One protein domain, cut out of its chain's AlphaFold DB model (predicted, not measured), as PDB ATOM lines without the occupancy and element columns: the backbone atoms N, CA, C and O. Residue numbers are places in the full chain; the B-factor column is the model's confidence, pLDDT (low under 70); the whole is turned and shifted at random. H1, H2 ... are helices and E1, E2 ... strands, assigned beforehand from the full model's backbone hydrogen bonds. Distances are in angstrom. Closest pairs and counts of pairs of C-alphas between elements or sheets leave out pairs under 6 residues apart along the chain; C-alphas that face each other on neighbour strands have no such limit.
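This is residues 10 to 36 and 64 to 112 of the 112 residues of a protein of Rotaria sp. Silwood1 (UniProt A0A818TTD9). This is an open, drawn-out arrangement: a narrow ribbon of two parallel strands, E1 and E2, reaches toward one end of the long axis, the helix H4 lies toward the other end, and the short helix H1 sits near the middle. H2 lies near one end of H1, at the root of the ribbon, while from the ribbon's tip the chain folds back through residues 82 to 87 into H3, which comes near the other end of H1. The printed part has 76 residues with four named helices and two named strands, in the order H1, E1, H2, E2, H3, H4, and its class is mixed, helices and strands. The one sheet has the order E1, E2 and is parallel. The whole is only just loose, close to compact, with a radius of gyration of the C-alphas of 14.0 A, and only just elongated, with spans of 47 by 24 by 18 A.

H1, residues 15 to 20, and H2, residues 69 to 75, only just touch, with 3 pairs of C-alphas within 8 A. Their closest C-alphas are those of Leu 20 and Leu 72, 6.8 A apart. They run opposite ways at a steep tilt of 60 degrees. H1 and H3, residues 88 to 95, also only just touch, with 3 pairs of C-alphas within 8 A, and the closest are those of Pro 16 and Leu 95, 6.2 A apart. These two run the same way at a steep tilt of 50 degrees. H1 and H4, residues 99 to 110, are close but not clearly touching: the closest C-alphas, those of Glu 17 and Ile 102, are 6.6 A apart, and the two run the same way at a steep tilt of 51 degrees. H3 and H4 are apart, and so are H2 and H3. E1, residues 28 to 34, and E2, residues 76 to 81, are parallel neighbours, with an angle of 22 degrees between their directions. C-alphas 31 and 78 face each other at 4.9 A. N 31 and O 77 are within hydrogen-bond range at 3.0 A, and N 79 and O 31 at 2.9 A. The closest C-alphas of E1 and H2 are those of Ser 28 and Thr 75, 4.8 A apart. E1 is apart from H3 and from H4. In H1, H2 and H4 each O i to N i+4 pair is within hydrogen-bond range; in H3, 2 of 4 are.

H1 has 6 residues and begins at C-alpha 15, at (-9.806, 46.269, -16.431). E1 has 7 residues and is 18.9 A from first to last C-alpha, ending at C-alpha 34, at (-20.501, 39.962, -29.269). H2 has 7 residues, and E2, 6 residues and 16.3 A long, follows it with no residue between. H3 has 8 residues. H4, the longest helix with 12 residues, measures 16.2 A and ends at C-alpha 110, at (2.596, 55.999, -3.067).

The two C-alphas farthest apart, those of Ala 83 and Lys 111, are 47.7 A from each other. Residues 37 to 63 are not printed, and C-alphas 36 and 64 are 41.5 A apart across this cut, which falls in the link from E1 to H2. Of the links that are printed whole, H2 to E2 and H3 to H4 are tight, H1 to E1 and E2 to H3 are short, and none is long. The mean pLDDT of the printed part is 78.8. It is under 70 at residues 25 to 28, of which 28 belongs to E1, at residues 34 to 36, of which 34 belongs to E1, at residue 83 and at residue 112, the chain's last.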
ATOM      1  N   LEU A  10       2.482  47.679 -12.361       83.88
ATOM      2  CA  LEU A  10       1.251  48.035 -13.069       83.88
ATOM      3  C   LEU A  10       0.958  47.094 -14.252       83.88
ATOM      4  O   LEU A  10      -0.132  47.142 -14.829       83.88
ATOM      5  N   GLN A  11       1.895  46.209 -14.606       86.00
ATOM      6  CA  GLN A  11       1.706  45.238 -15.679       86.00
ATOM      7  C   GLN A  11       0.739  44.109 -15.295       86.00
ATOM      8  O   GLN A  11       0.759  43.528 -14.199       86.00
ATOM      9  N   GLY A  12      -0.104  43.755 -16.267       85.19
ATOM     10  CA  GLY A  12      -1.037  42.636 -16.169       85.19
ATOM     11  C   GLY A  12      -2.226  42.884 -15.243       85.19
ATOM     12  O   GLY A  12      -2.842  41.913 -14.799       85.19
ATOM     13  N   LEU A  13      -2.540  44.145 -14.927       87.19
ATOM     14  CA  LEU A  13      -3.757  44.508 -14.202       87.19
ATOM     15  C   LEU A  13      -4.997  44.289 -15.077       87.19
ATOM     16  O   LEU A  13      -4.999  44.644 -16.259       87.19
ATOM     17  N   THR A  14      -6.057  43.726 -14.498       86.75
ATOM     18  CA  THR A  14      -7.357  43.582 -15.166       86.75
ATOM     19  C   THR A  14      -8.037  44.942 -15.338       86.75
ATOM     20  O   THR A  14      -7.680  45.917 -14.680       86.75
ATOM     21  N   ILE A  15      -9.041  45.029 -16.214       83.56
ATOM     22  CA  ILE A  15      -9.806  46.269 -16.431       83.56
ATOM     23  C   ILE A  15     -10.342  46.866 -15.112       83.56
ATOM     24  O   ILE A  15     -10.100  48.053 -14.878       83.56
ATOM     25  N   PRO A  16     -11.013  46.102 -14.222       85.81
ATOM     26  CA  PRO A  16     -11.467  46.655 -12.947       85.81
ATOM     27  C   PRO A  16     -10.303  47.061 -12.034       85.81
ATOM     28  O   PRO A  16     -10.394  48.075 -11.349       85.81
ATOM     29  N   GLU A  17      -9.182  46.332 -12.058       88.31
ATOM     30  CA  GLU A  17      -8.007  46.701 -11.266       88.31
ATOM     31  C   GLU A  17      -7.398  48.027 -11.722       88.31
ATOM     32  O   GLU A  17      -7.104  48.884 -10.895       88.31
ATOM     33  N   GLN A  18      -7.262  48.223 -13.035       84.50
ATOM     34  CA  GLN A  18      -6.777  49.475 -13.611       84.50
ATOM     35  C   GLN A  18      -7.689  50.648 -13.251       84.50
ATOM     36  O   GLN A  18      -7.193  51.740 -12.996       84.50
ATOM     37  N   LYS A  19      -9.012  50.435 -13.220       82.06
ATOM     38  CA  LYS A  19      -9.984  51.462 -12.822       82.06
ATOM     39  C   LYS A  19      -9.866  51.817 -11.342       82.06
ATOM     40  O   LYS A  19      -9.864  53.001 -11.027       82.06
ATOM     41  N   LEU A  20      -9.686  50.826 -10.467       85.56
ATOM     42  CA  LEU A  20      -9.531  51.032  -9.021       85.56
ATOM     43  C   LEU A  20      -8.332  51.904  -8.646       85.56
ATOM     44  O   LEU A  20      -8.420  52.673  -7.692       85.56
ATOM     45  N   ILE A  21      -7.219  51.769  -9.372       85.25
ATOM     46  CA  ILE A  21      -5.979  52.515  -9.110       85.25
ATOM     47  C   ILE A  21      -5.820  53.761  -9.995       85.25
ATOM     48  O   ILE A  21      -4.780  54.418  -9.954       85.25
ATOM     49  N   SER A  22      -6.799  54.062 -10.852       79.44
ATOM     50  CA  SER A  22      -6.695  55.165 -11.806       79.44
ATOM     51  C   SER A  22      -6.881  56.494 -11.088       79.44
ATOM     52  O   SER A  22      -7.973  56.793 -10.613       79.44
ATOM     53  N   PHE A  23      -5.836  57.323 -11.082       72.88
ATOM     54  CA  PHE A  23      -5.904  58.685 -10.545       72.88
ATOM     55  C   PHE A  23      -6.971  59.525 -11.270       72.88
ATOM     56  O   PHE A  23      -7.783  60.205 -10.650       72.88
ATOM     57  N   TYR A  24      -7.039  59.391 -12.599       72.00
ATOM     58  CA  TYR A  24      -8.076  60.011 -13.422       72.00
ATOM     59  C   TYR A  24      -9.269  59.064 -13.584       72.00
ATOM     60  O   TYR A  24      -9.167  58.001 -14.215       72.00
ATOM     61  N   ARG A  25     -10.418  59.441 -13.021       69.69
ATOM     62  CA  ARG A  25     -11.669  58.683 -13.151       69.69
ATOM     63  C   ARG A  25     -12.309  58.939 -14.517       69.69
ATOM     64  O   ARG A  25     -12.193  60.017 -15.086       69.69
ATOM     65  N   HIS A  26     -12.931  57.902 -15.069       63.97
ATOM     66  CA  HIS A  26     -13.667  57.980 -16.331       63.97
ATOM     67  C   HIS A  26     -15.144  57.780 -16.006       63.97
ATOM     68  O   HIS A  26     -15.456  56.849 -15.268       63.97
ATOM     69  N   ASN A  27     -16.036  58.567 -16.610       61.75
ATOM     70  CA  ASN A  27     -17.480  58.462 -16.358       61.75
ATOM     71  C   ASN A  27     -18.097  57.117 -16.760       61.75
ATOM     72  O   ASN A  27     -19.098  56.706 -16.187       61.75
ATOM     73  N   SER A  28     -17.555  56.440 -17.777       63.88
ATOM     74  CA  SER A  28     -18.123  55.176 -18.250       63.88
ATOM     75  C   SER A  28     -17.091  54.331 -18.988       63.88
ATOM     76  O   SER A  28     -16.305  54.828 -19.796       63.88
ATOM     77  N   CYS A  29     -17.093  53.029 -18.714       70.75
ATOM     78  CA  CYS A  29     -16.347  52.018 -19.446       70.75
ATOM     79  C   CYS A  29     -17.319  50.922 -19.882       70.75
ATOM     80  O   CYS A  29     -17.821  50.164 -19.052       70.75
ATOM     81  N   ILE A  30     -17.590  50.856 -21.189       72.00
ATOM     82  CA  ILE A  30     -18.540  49.899 -21.757       72.00
ATOM     83  C   ILE A  30     -17.771  48.782 -22.451       72.00
ATOM     84  O   ILE A  30     -17.126  48.983 -23.485       72.00
ATOM     85  N   ILE A  31     -17.889  47.580 -21.895       72.56
ATOM     86  CA  ILE A  31     -17.331  46.362 -22.473       72.56
ATOM     87  C   ILE A  31     -18.449  45.660 -23.243       72.56
ATOM     88  O   ILE A  31     -19.410  45.180 -22.640       72.56
ATOM     89  N   LYS A  32     -18.333  45.612 -24.576       71.19
ATOM     90  CA  LYS A  32     -19.285  44.918 -25.453       71.19
ATOM     91  C   LYS A  32     -18.736  43.551 -25.836       71.19
ATOM     92  O   LYS A  32     -17.667  43.448 -26.436       71.19
ATOM     93  N   LEU A  33     -19.483  42.510 -25.494       70.31
ATOM     94  CA  LEU A  33     -19.184  41.130 -25.862       70.31
ATOM     95  C   LEU A  33     -20.158  40.704 -26.960       70.31
ATOM     96  O   LEU A  33     -21.352  40.595 -26.683       70.31
ATOM     97  N   HIS A  34     -19.671  40.477 -28.182       64.38
ATOM     98  CA  HIS A  34     -20.501  39.962 -29.269       64.38
ATOM     99  C   HIS A  34     -20.352  38.445 -29.398       64.38
ATOM    100  O   HIS A  34     -19.246  37.927 -29.545       64.38
ATOM    101  N   SER A  35     -21.479  37.735 -29.407       59.41
ATOM    102  CA  SER A  35     -21.554  36.357 -29.898       59.41
ATOM    103  C   SER A  35     -22.211  36.360 -31.276       59.41
ATOM    104  O   SER A  35     -23.234  37.028 -31.450       59.41
ATOM    105  N   PRO A  36     -21.697  35.593 -32.251       59.84
ATOM    106  CA  PRO A  36     -22.423  35.374 -33.492       59.84
ATOM    107  C   PRO A  36     -23.767  34.702 -33.199       59.84
ATOM    108  O   PRO A  36     -23.857  33.803 -32.363       59.84
ATOM    109  N   SER A  64      -8.538  60.182  -3.176       70.88
ATOM    110  CA  SER A  64      -8.260  58.936  -2.464       70.88
ATOM    111  C   SER A  64      -8.271  57.737  -3.418       70.88
ATOM    112  O   SER A  64      -9.206  57.519  -4.196       70.88
ATOM    113  N   LEU A  65      -7.190  56.959  -3.353       75.94
ATOM    114  CA  LEU A  65      -7.069  55.640  -3.963       75.94
ATOM    115  C   LEU A  65      -7.021  54.579  -2.855       75.94
ATOM    116  O   LEU A  65      -6.389  54.818  -1.821       75.94
ATOM    117  N   PRO A  66      -7.599  53.385  -3.076       78.75
ATOM    118  CA  PRO A  66      -8.367  52.968  -4.257       78.75
ATOM    119  C   PRO A  66      -9.794  53.547  -4.281       78.75
ATOM    120  O   PRO A  66     -10.297  53.993  -3.252       78.75
ATOM    121  N   LEU A  67     -10.457  53.497  -5.445       78.00
ATOM    122  CA  LEU A  67     -11.905  53.739  -5.527       78.00
ATOM    123  C   LEU A  67     -12.672  52.792  -4.592       78.00
ATOM    124  O   LEU A  67     -12.254  51.651  -4.359       78.00
ATOM    125  N   THR A  68     -13.823  53.251  -4.102       82.19
ATOM    126  CA  THR A  68     -14.791  52.365  -3.449       82.19
ATOM    127  C   THR A  68     -15.321  51.348  -4.465       82.19
ATOM    128  O   THR A  68     -15.262  51.548  -5.683       82.19
ATOM    129  N   LEU A  69     -15.808  50.210  -3.973       79.56
ATOM    130  CA  LEU A  69     -16.361  49.177  -4.852       79.56
ATOM    131  C   LEU A  69     -17.655  49.636  -5.533       79.56
ATOM    132  O   LEU A  69     -17.892  49.247  -6.674       79.56
ATOM    133  N   ASP A  70     -18.442  50.485  -4.874       80.44
ATOM    134  CA  ASP A  70     -19.676  51.037  -5.437       80.44
ATOM    135  C   ASP A  70     -19.374  51.957  -6.633       80.44
ATOM    136  O   ASP A  70     -19.900  51.732  -7.725       80.44
ATOM    137  N   ASP A  71     -18.405  52.874  -6.500       78.75
ATOM    138  CA  ASP A  71     -17.966  53.750  -7.600       78.75
ATOM    139  C   ASP A  71     -17.417  52.949  -8.799       78.75
ATOM    140  O   ASP A  71     -17.549  53.330  -9.970       78.75
ATOM    141  N   LEU A  72     -16.760  51.816  -8.527       80.44
ATOM    142  CA  LEU A  72     -16.267  50.925  -9.574       80.44
ATOM    143  C   LEU A  72     -17.426  50.283 -10.351       80.44
ATOM    144  O   LEU A  72     -17.360  50.191 -11.579       80.44
ATOM    145  N   CYS A  73     -18.468  49.840  -9.650       79.62
ATOM    146  CA  CYS A  73     -19.650  49.233 -10.259       79.62
ATOM    147  C   CYS A  73     -20.430  50.235 -11.121       79.62
ATOM    148  O   CYS A  73     -20.879  49.871 -12.207       79.62
ATOM    149  N   ASP A  74     -20.519  51.497 -10.705       79.88
ATOM    150  CA  ASP A  74     -21.200  52.541 -11.480       79.88
ATOM    151  C   ASP A  74     -20.494  52.848 -12.809       79.88
ATOM    152  O   ASP A  74     -21.130  53.113 -13.838       79.88
ATOM    153  N   THR A  75     -19.162  52.772 -12.808       76.19
ATOM    154  CA  THR A  75     -18.336  53.112 -13.974       76.19
ATOM    155  C   THR A  75     -18.144  51.954 -14.952       76.19
ATOM    156  O   THR A  75     -17.915  52.199 -16.143       76.19
ATOM    157  N   LEU A  76     -18.228  50.698 -14.501       79.94
ATOM    158  CA  LEU A  76     -17.990  49.515 -15.328       79.94
ATOM    159  C   LEU A  76     -19.311  48.861 -15.747       79.94
ATOM    160  O   LEU A  76     -19.994  48.229 -14.950       79.94
ATOM    161  N   LYS A  77     -19.635  48.941 -17.042       81.38
ATOM    162  CA  LYS A  77     -20.838  48.318 -17.612       81.38
ATOM    163  C   LYS A  77     -20.454  47.231 -18.607       81.38
ATOM    164  O   LYS A  77     -19.746  47.481 -19.585       81.38
ATOM    165  N   VAL A  78     -20.948  46.018 -18.374       77.31
ATOM    166  CA  VAL A  78     -20.749  44.872 -19.272       77.31
ATOM    167  C   VAL A  78     -22.044  44.622 -20.026       77.31
ATOM    168  O   VAL A  78     -23.070  44.332 -19.420       77.31
ATOM    169  N   ILE A  79     -21.993  44.734 -21.351       80.19
ATOM    170  CA  ILE A  79     -23.137  44.486 -22.225       80.19
ATOM    171  C   ILE A  79     -22.823  43.256 -23.065       80.19
ATOM    172  O   ILE A  79     -21.839  43.225 -23.810       80.19
ATOM    173  N   PHE A  80     -23.678  42.247 -22.950       74.62
ATOM    174  CA  PHE A  80     -23.616  41.066 -23.791       74.62
ATOM    175  C   PHE A  80     -24.612  41.183 -24.946       74.62
ATOM    176  O   PHE A  80     -25.778  41.505 -24.736       74.62
ATOM    177  N   ILE A  81     -24.144  40.918 -26.163       75.38
ATOM    178  CA  ILE A  81     -24.935  40.985 -27.390       75.38
ATOM    179  C   ILE A  81     -24.774  39.641 -28.101       75.38
ATOM    180  O   ILE A  81     -23.732  39.371 -28.697       75.38
ATOM    181  N   GLY A  82     -25.780  38.772 -28.020       71.19
ATOM    182  CA  GLY A  82     -25.661  37.422 -28.566       71.19
ATOM    183  C   GLY A  82     -26.820  36.493 -28.231       71.19
ATOM    184  O   GLY A  82     -27.647  36.803 -27.379       71.19
ATOM    185  N   ALA A  83     -26.836  35.323 -28.872       69.06
ATOM    186  CA  ALA A  83     -27.881  34.315 -28.680       69.06
ATOM    187  C   ALA A  83     -27.820  33.602 -27.314       69.06
ATOM    188  O   ALA A  83     -28.835  33.092 -26.846       69.06
ATOM    189  N   ARG A  84     -26.641  33.522 -26.675       73.19
ATOM    190  CA  ARG A  84     -26.447  32.813 -25.396       73.19
ATOM    191  C   ARG A  84     -25.532  33.589 -24.455       73.19
ATOM    192  O   ARG A  84     -24.442  33.935 -24.894       73.19
ATOM    193  N   PRO A  85     -25.908  33.806 -23.183       71.94
ATOM    194  CA  PRO A  85     -25.079  34.547 -22.241       71.94
ATOM    195  C   PRO A  85     -23.710  33.871 -22.029       71.94
ATOM    196  O   PRO A  85     -23.597  32.645 -22.113       71.94
ATOM    197  N   PRO A  86     -22.658  34.652 -21.737       72.75
ATOM    198  CA  PRO A  86     -21.317  34.129 -21.544       72.75
ATOM    199  C   PRO A  86     -21.225  33.358 -20.224       72.75
ATOM    200  O   PRO A  86     -21.827  33.728 -19.216       72.75
ATOM    201  N   VAL A  87     -20.418  32.296 -20.211       79.56
ATOM    202  CA  VAL A  87     -20.195  31.490 -19.004       79.56
ATOM    203  C   VAL A  87     -19.467  32.330 -17.950       79.56
ATOM    204  O   VAL A  87     -18.369  32.838 -18.199       79.56
ATOM    205  N   CYS A  88     -20.031  32.424 -16.742       76.62
ATOM    206  CA  CYS A  88     -19.484  33.228 -15.640       76.62
ATOM    207  C   CYS A  88     -18.011  32.924 -15.321       76.62
ATOM    208  O   CYS A  88     -17.277  33.805 -14.884       76.62
ATOM    209  N   ILE A  89     -17.551  31.694 -15.558       79.38
ATOM    210  CA  ILE A  89     -16.159  31.272 -15.337       79.38
ATOM    211  C   ILE A  89     -15.184  32.091 -16.199       79.38
ATOM    212  O   ILE A  89     -14.117  32.481 -15.725       79.38
ATOM    213  N   HIS A  90     -15.550  32.393 -17.447       74.62
ATOM    214  CA  HIS A  90     -14.719  33.199 -18.344       74.62
ATOM    215  C   HIS A  90     -14.715  34.669 -17.926       74.62
ATOM    216  O   HIS A  90     -13.661  35.304 -17.924       74.62
ATOM    217  N   LEU A  91     -15.864  35.185 -17.481       77.00
ATOM    218  CA  LEU A  91     -15.974  36.548 -16.962       77.00
ATOM    219  C   LEU A  91     -15.153  36.743 -15.687       77.00
ATOM    220  O   LEU A  91     -14.457  37.747 -15.563       77.00
ATOM    221  N   LYS A  92     -15.157  35.762 -14.774       80.12
ATOM    222  CA  LYS A  92     -14.357  35.810 -13.541       80.12
ATOM    223  C   LYS A  92     -12.873  36.018 -13.838       80.12
ATOM    224  O   LYS A  92     -12.229  36.791 -13.145       80.12
ATOM    225  N   LYS A  93     -12.311  35.407 -14.883       76.56
ATOM    226  CA  LYS A  93     -10.888  35.608 -15.221       76.56
ATOM    227  C   LYS A  93     -10.548  37.053 -15.611       76.56
ATOM    228  O   LYS A  93      -9.429  37.489 -15.365       76.56
ATOM    229  N   VAL A  94     -11.494  37.787 -16.199       78.25
ATOM    230  CA  VAL A  94     -11.262  39.126 -16.775       78.25
ATOM    231  C   VAL A  94     -11.751  40.251 -15.857       78.25
ATOM    232  O   VAL A  94     -11.160  41.327 -15.832       78.25
ATOM    233  N   LEU A  95     -12.814  40.004 -15.089       82.38
ATOM    234  CA  LEU A  95     -13.510  41.000 -14.269       82.38
ATOM    235  C   LEU A  95     -13.262  40.834 -12.759       82.38
ATOM    236  O   LEU A  95     -13.887  41.520 -11.958       82.38
ATOM    237  N   THR A  96     -12.352  39.945 -12.351       86.81
ATOM    238  CA  THR A  96     -11.982  39.797 -10.934       86.81
ATOM    239  C   THR A  96     -10.868  40.765 -10.552       86.81
ATOM    240  O   THR A  96      -9.907  40.971 -11.298       86.81
ATOM    241  N   VAL A  97     -10.992  41.320  -9.346       86.81
ATOM    242  CA  VAL A  97      -9.980  42.156  -8.702       86.81
ATOM    243  C   VAL A  97      -9.118  41.297  -7.780       86.81
ATOM    244  O   VAL A  97      -9.616  40.654  -6.856       86.81
ATOM    245  N   ARG A  98      -7.801  41.299  -7.993       90.12
ATOM    246  CA  ARG A  98      -6.824  40.589  -7.162       90.12
ATOM    247  C   ARG A  98      -6.199  41.568  -6.175       90.12
ATOM    248  O   ARG A  98      -5.306  42.343  -6.520       90.12
ATOM    249  N   LYS A  99      -6.604  41.468  -4.905       89.25
ATOM    250  CA  LYS A  99      -6.129  42.342  -3.813       89.25
ATOM    251  C   LYS A  99      -4.601  42.462  -3.753       89.25
ATOM    252  O   LYS A  99      -4.084  43.561  -3.597       89.25
ATOM    253  N   LYS A 100      -3.869  41.356  -3.931       90.94
ATOM    254  CA  LYS A 100      -2.394  41.347  -3.900       90.94
ATOM    255  C   LYS A 100      -1.778  42.264  -4.966       90.94
ATOM    256  O   LYS A 100      -0.859  43.012  -4.653       90.94
ATOM    257  N   LYS A 101      -2.300  42.227  -6.196       90.75
ATOM    258  CA  LYS A 101      -1.834  43.066  -7.311       90.75
ATOM    259  C   LYS A 101      -2.164  44.539  -7.074       90.75
ATOM    260  O   LYS A 101      -1.295  45.384  -7.249       90.75
ATOM    261  N   ILE A 102      -3.371  44.829  -6.586       90.38
ATOM    262  CA  ILE A 102      -3.779  46.191  -6.211       90.38
ATOM    263  C   ILE A 102      -2.868  46.769  -5.131       90.38
ATOM    264  O   ILE A 102      -2.375  47.877  -5.283       90.38
ATOM    265  N   MET A 103      -2.595  46.018  -4.063       90.25
ATOM    266  CA  MET A 103      -1.726  46.488  -2.980       90.25
ATOM    267  C   MET A 103      -0.309  46.801  -3.469       90.25
ATOM    268  O   MET A 103       0.262  47.811  -3.067       90.25
ATOM    269  N   GLN A 104       0.247  45.967  -4.353       90.50
ATOM    270  CA  GLN A 104       1.551  46.215  -4.976       90.50
ATOM    271  C   GLN A 104       1.534  47.494  -5.821       90.50
ATOM    272  O   GLN A 104       2.401  48.349  -5.650       90.50
ATOM    273  N   ALA A 105       0.513  47.656  -6.666       89.44
ATOM    274  CA  ALA A 105       0.338  48.843  -7.493       89.44
ATOM    275  C   ALA A 105       0.168  50.121  -6.653       89.44
ATOM    276  O   ALA A 105       0.827  51.120  -6.916       89.44
ATOM    277  N   LEU A 106      -0.659  50.088  -5.603       88.62
ATOM    278  CA  LEU A 106      -0.869  51.223  -4.699       88.62
ATOM    279  C   LEU A 106       0.399  51.582  -3.920       88.62
ATOM    280  O   LEU A 106       0.705  52.758  -3.746       88.62
ATOM    281  N   HIS A 107       1.155  50.583  -3.461       90.06
ATOM    282  CA  HIS A 107       2.417  50.823  -2.766       90.06
ATOM    283  C   HIS A 107       3.459  51.465  -3.687       90.06
ATOM    284  O   HIS A 107       4.205  52.337  -3.248       90.06
ATOM    285  N   TRP A 108       3.486  51.064  -4.959       88.75
ATOM    286  CA  TRP A 108       4.312  51.704  -5.979       88.75
ATOM    287  C   TRP A 108       3.858  53.144  -6.255       88.75
ATOM    288  O   TRP A 108       4.681  54.053  -6.219       88.75
ATOM    289  N   LEU A 109       2.552  53.374  -6.427       84.12
ATOM    290  CA  LEU A 109       1.988  54.710  -6.661       84.12
ATOM    291  C   LEU A 109       2.246  55.673  -5.496       84.12
ATOM    292  O   LEU A 109       2.470  56.847  -5.736       84.12
ATOM    293  N   LYS A 110       2.261  55.185  -4.248       84.19
ATOM    294  CA  LYS A 110       2.596  55.999  -3.067       84.19
ATOM    295  C   LYS A 110       4.063  56.456  -3.044       84.19
ATOM    296  O   LYS A 110       4.378  57.435  -2.380       84.19
ATOM    297  N   LYS A 111       4.969  55.709  -3.683       77.94
ATOM    298  CA  LYS A 111       6.408  56.028  -3.713       77.94
ATOM    299  C   LYS A 111       6.774  57.074  -4.770       77.94
ATOM    300  O   LYS A 111       7.918  57.519  -4.763       77.94
ATOM    301  N   LYS A 112       5.854  57.407  -5.676       60.31
ATOM    302  CA  LYS A 112       6.035  58.405  -6.731       60.31
ATOM    303  C   LYS A 112       5.441  59.742  -6.317       60.31
ATOM    304  O   LYS A 112       6.064  60.758  -6.683       60.31
TER     305      LYS A 112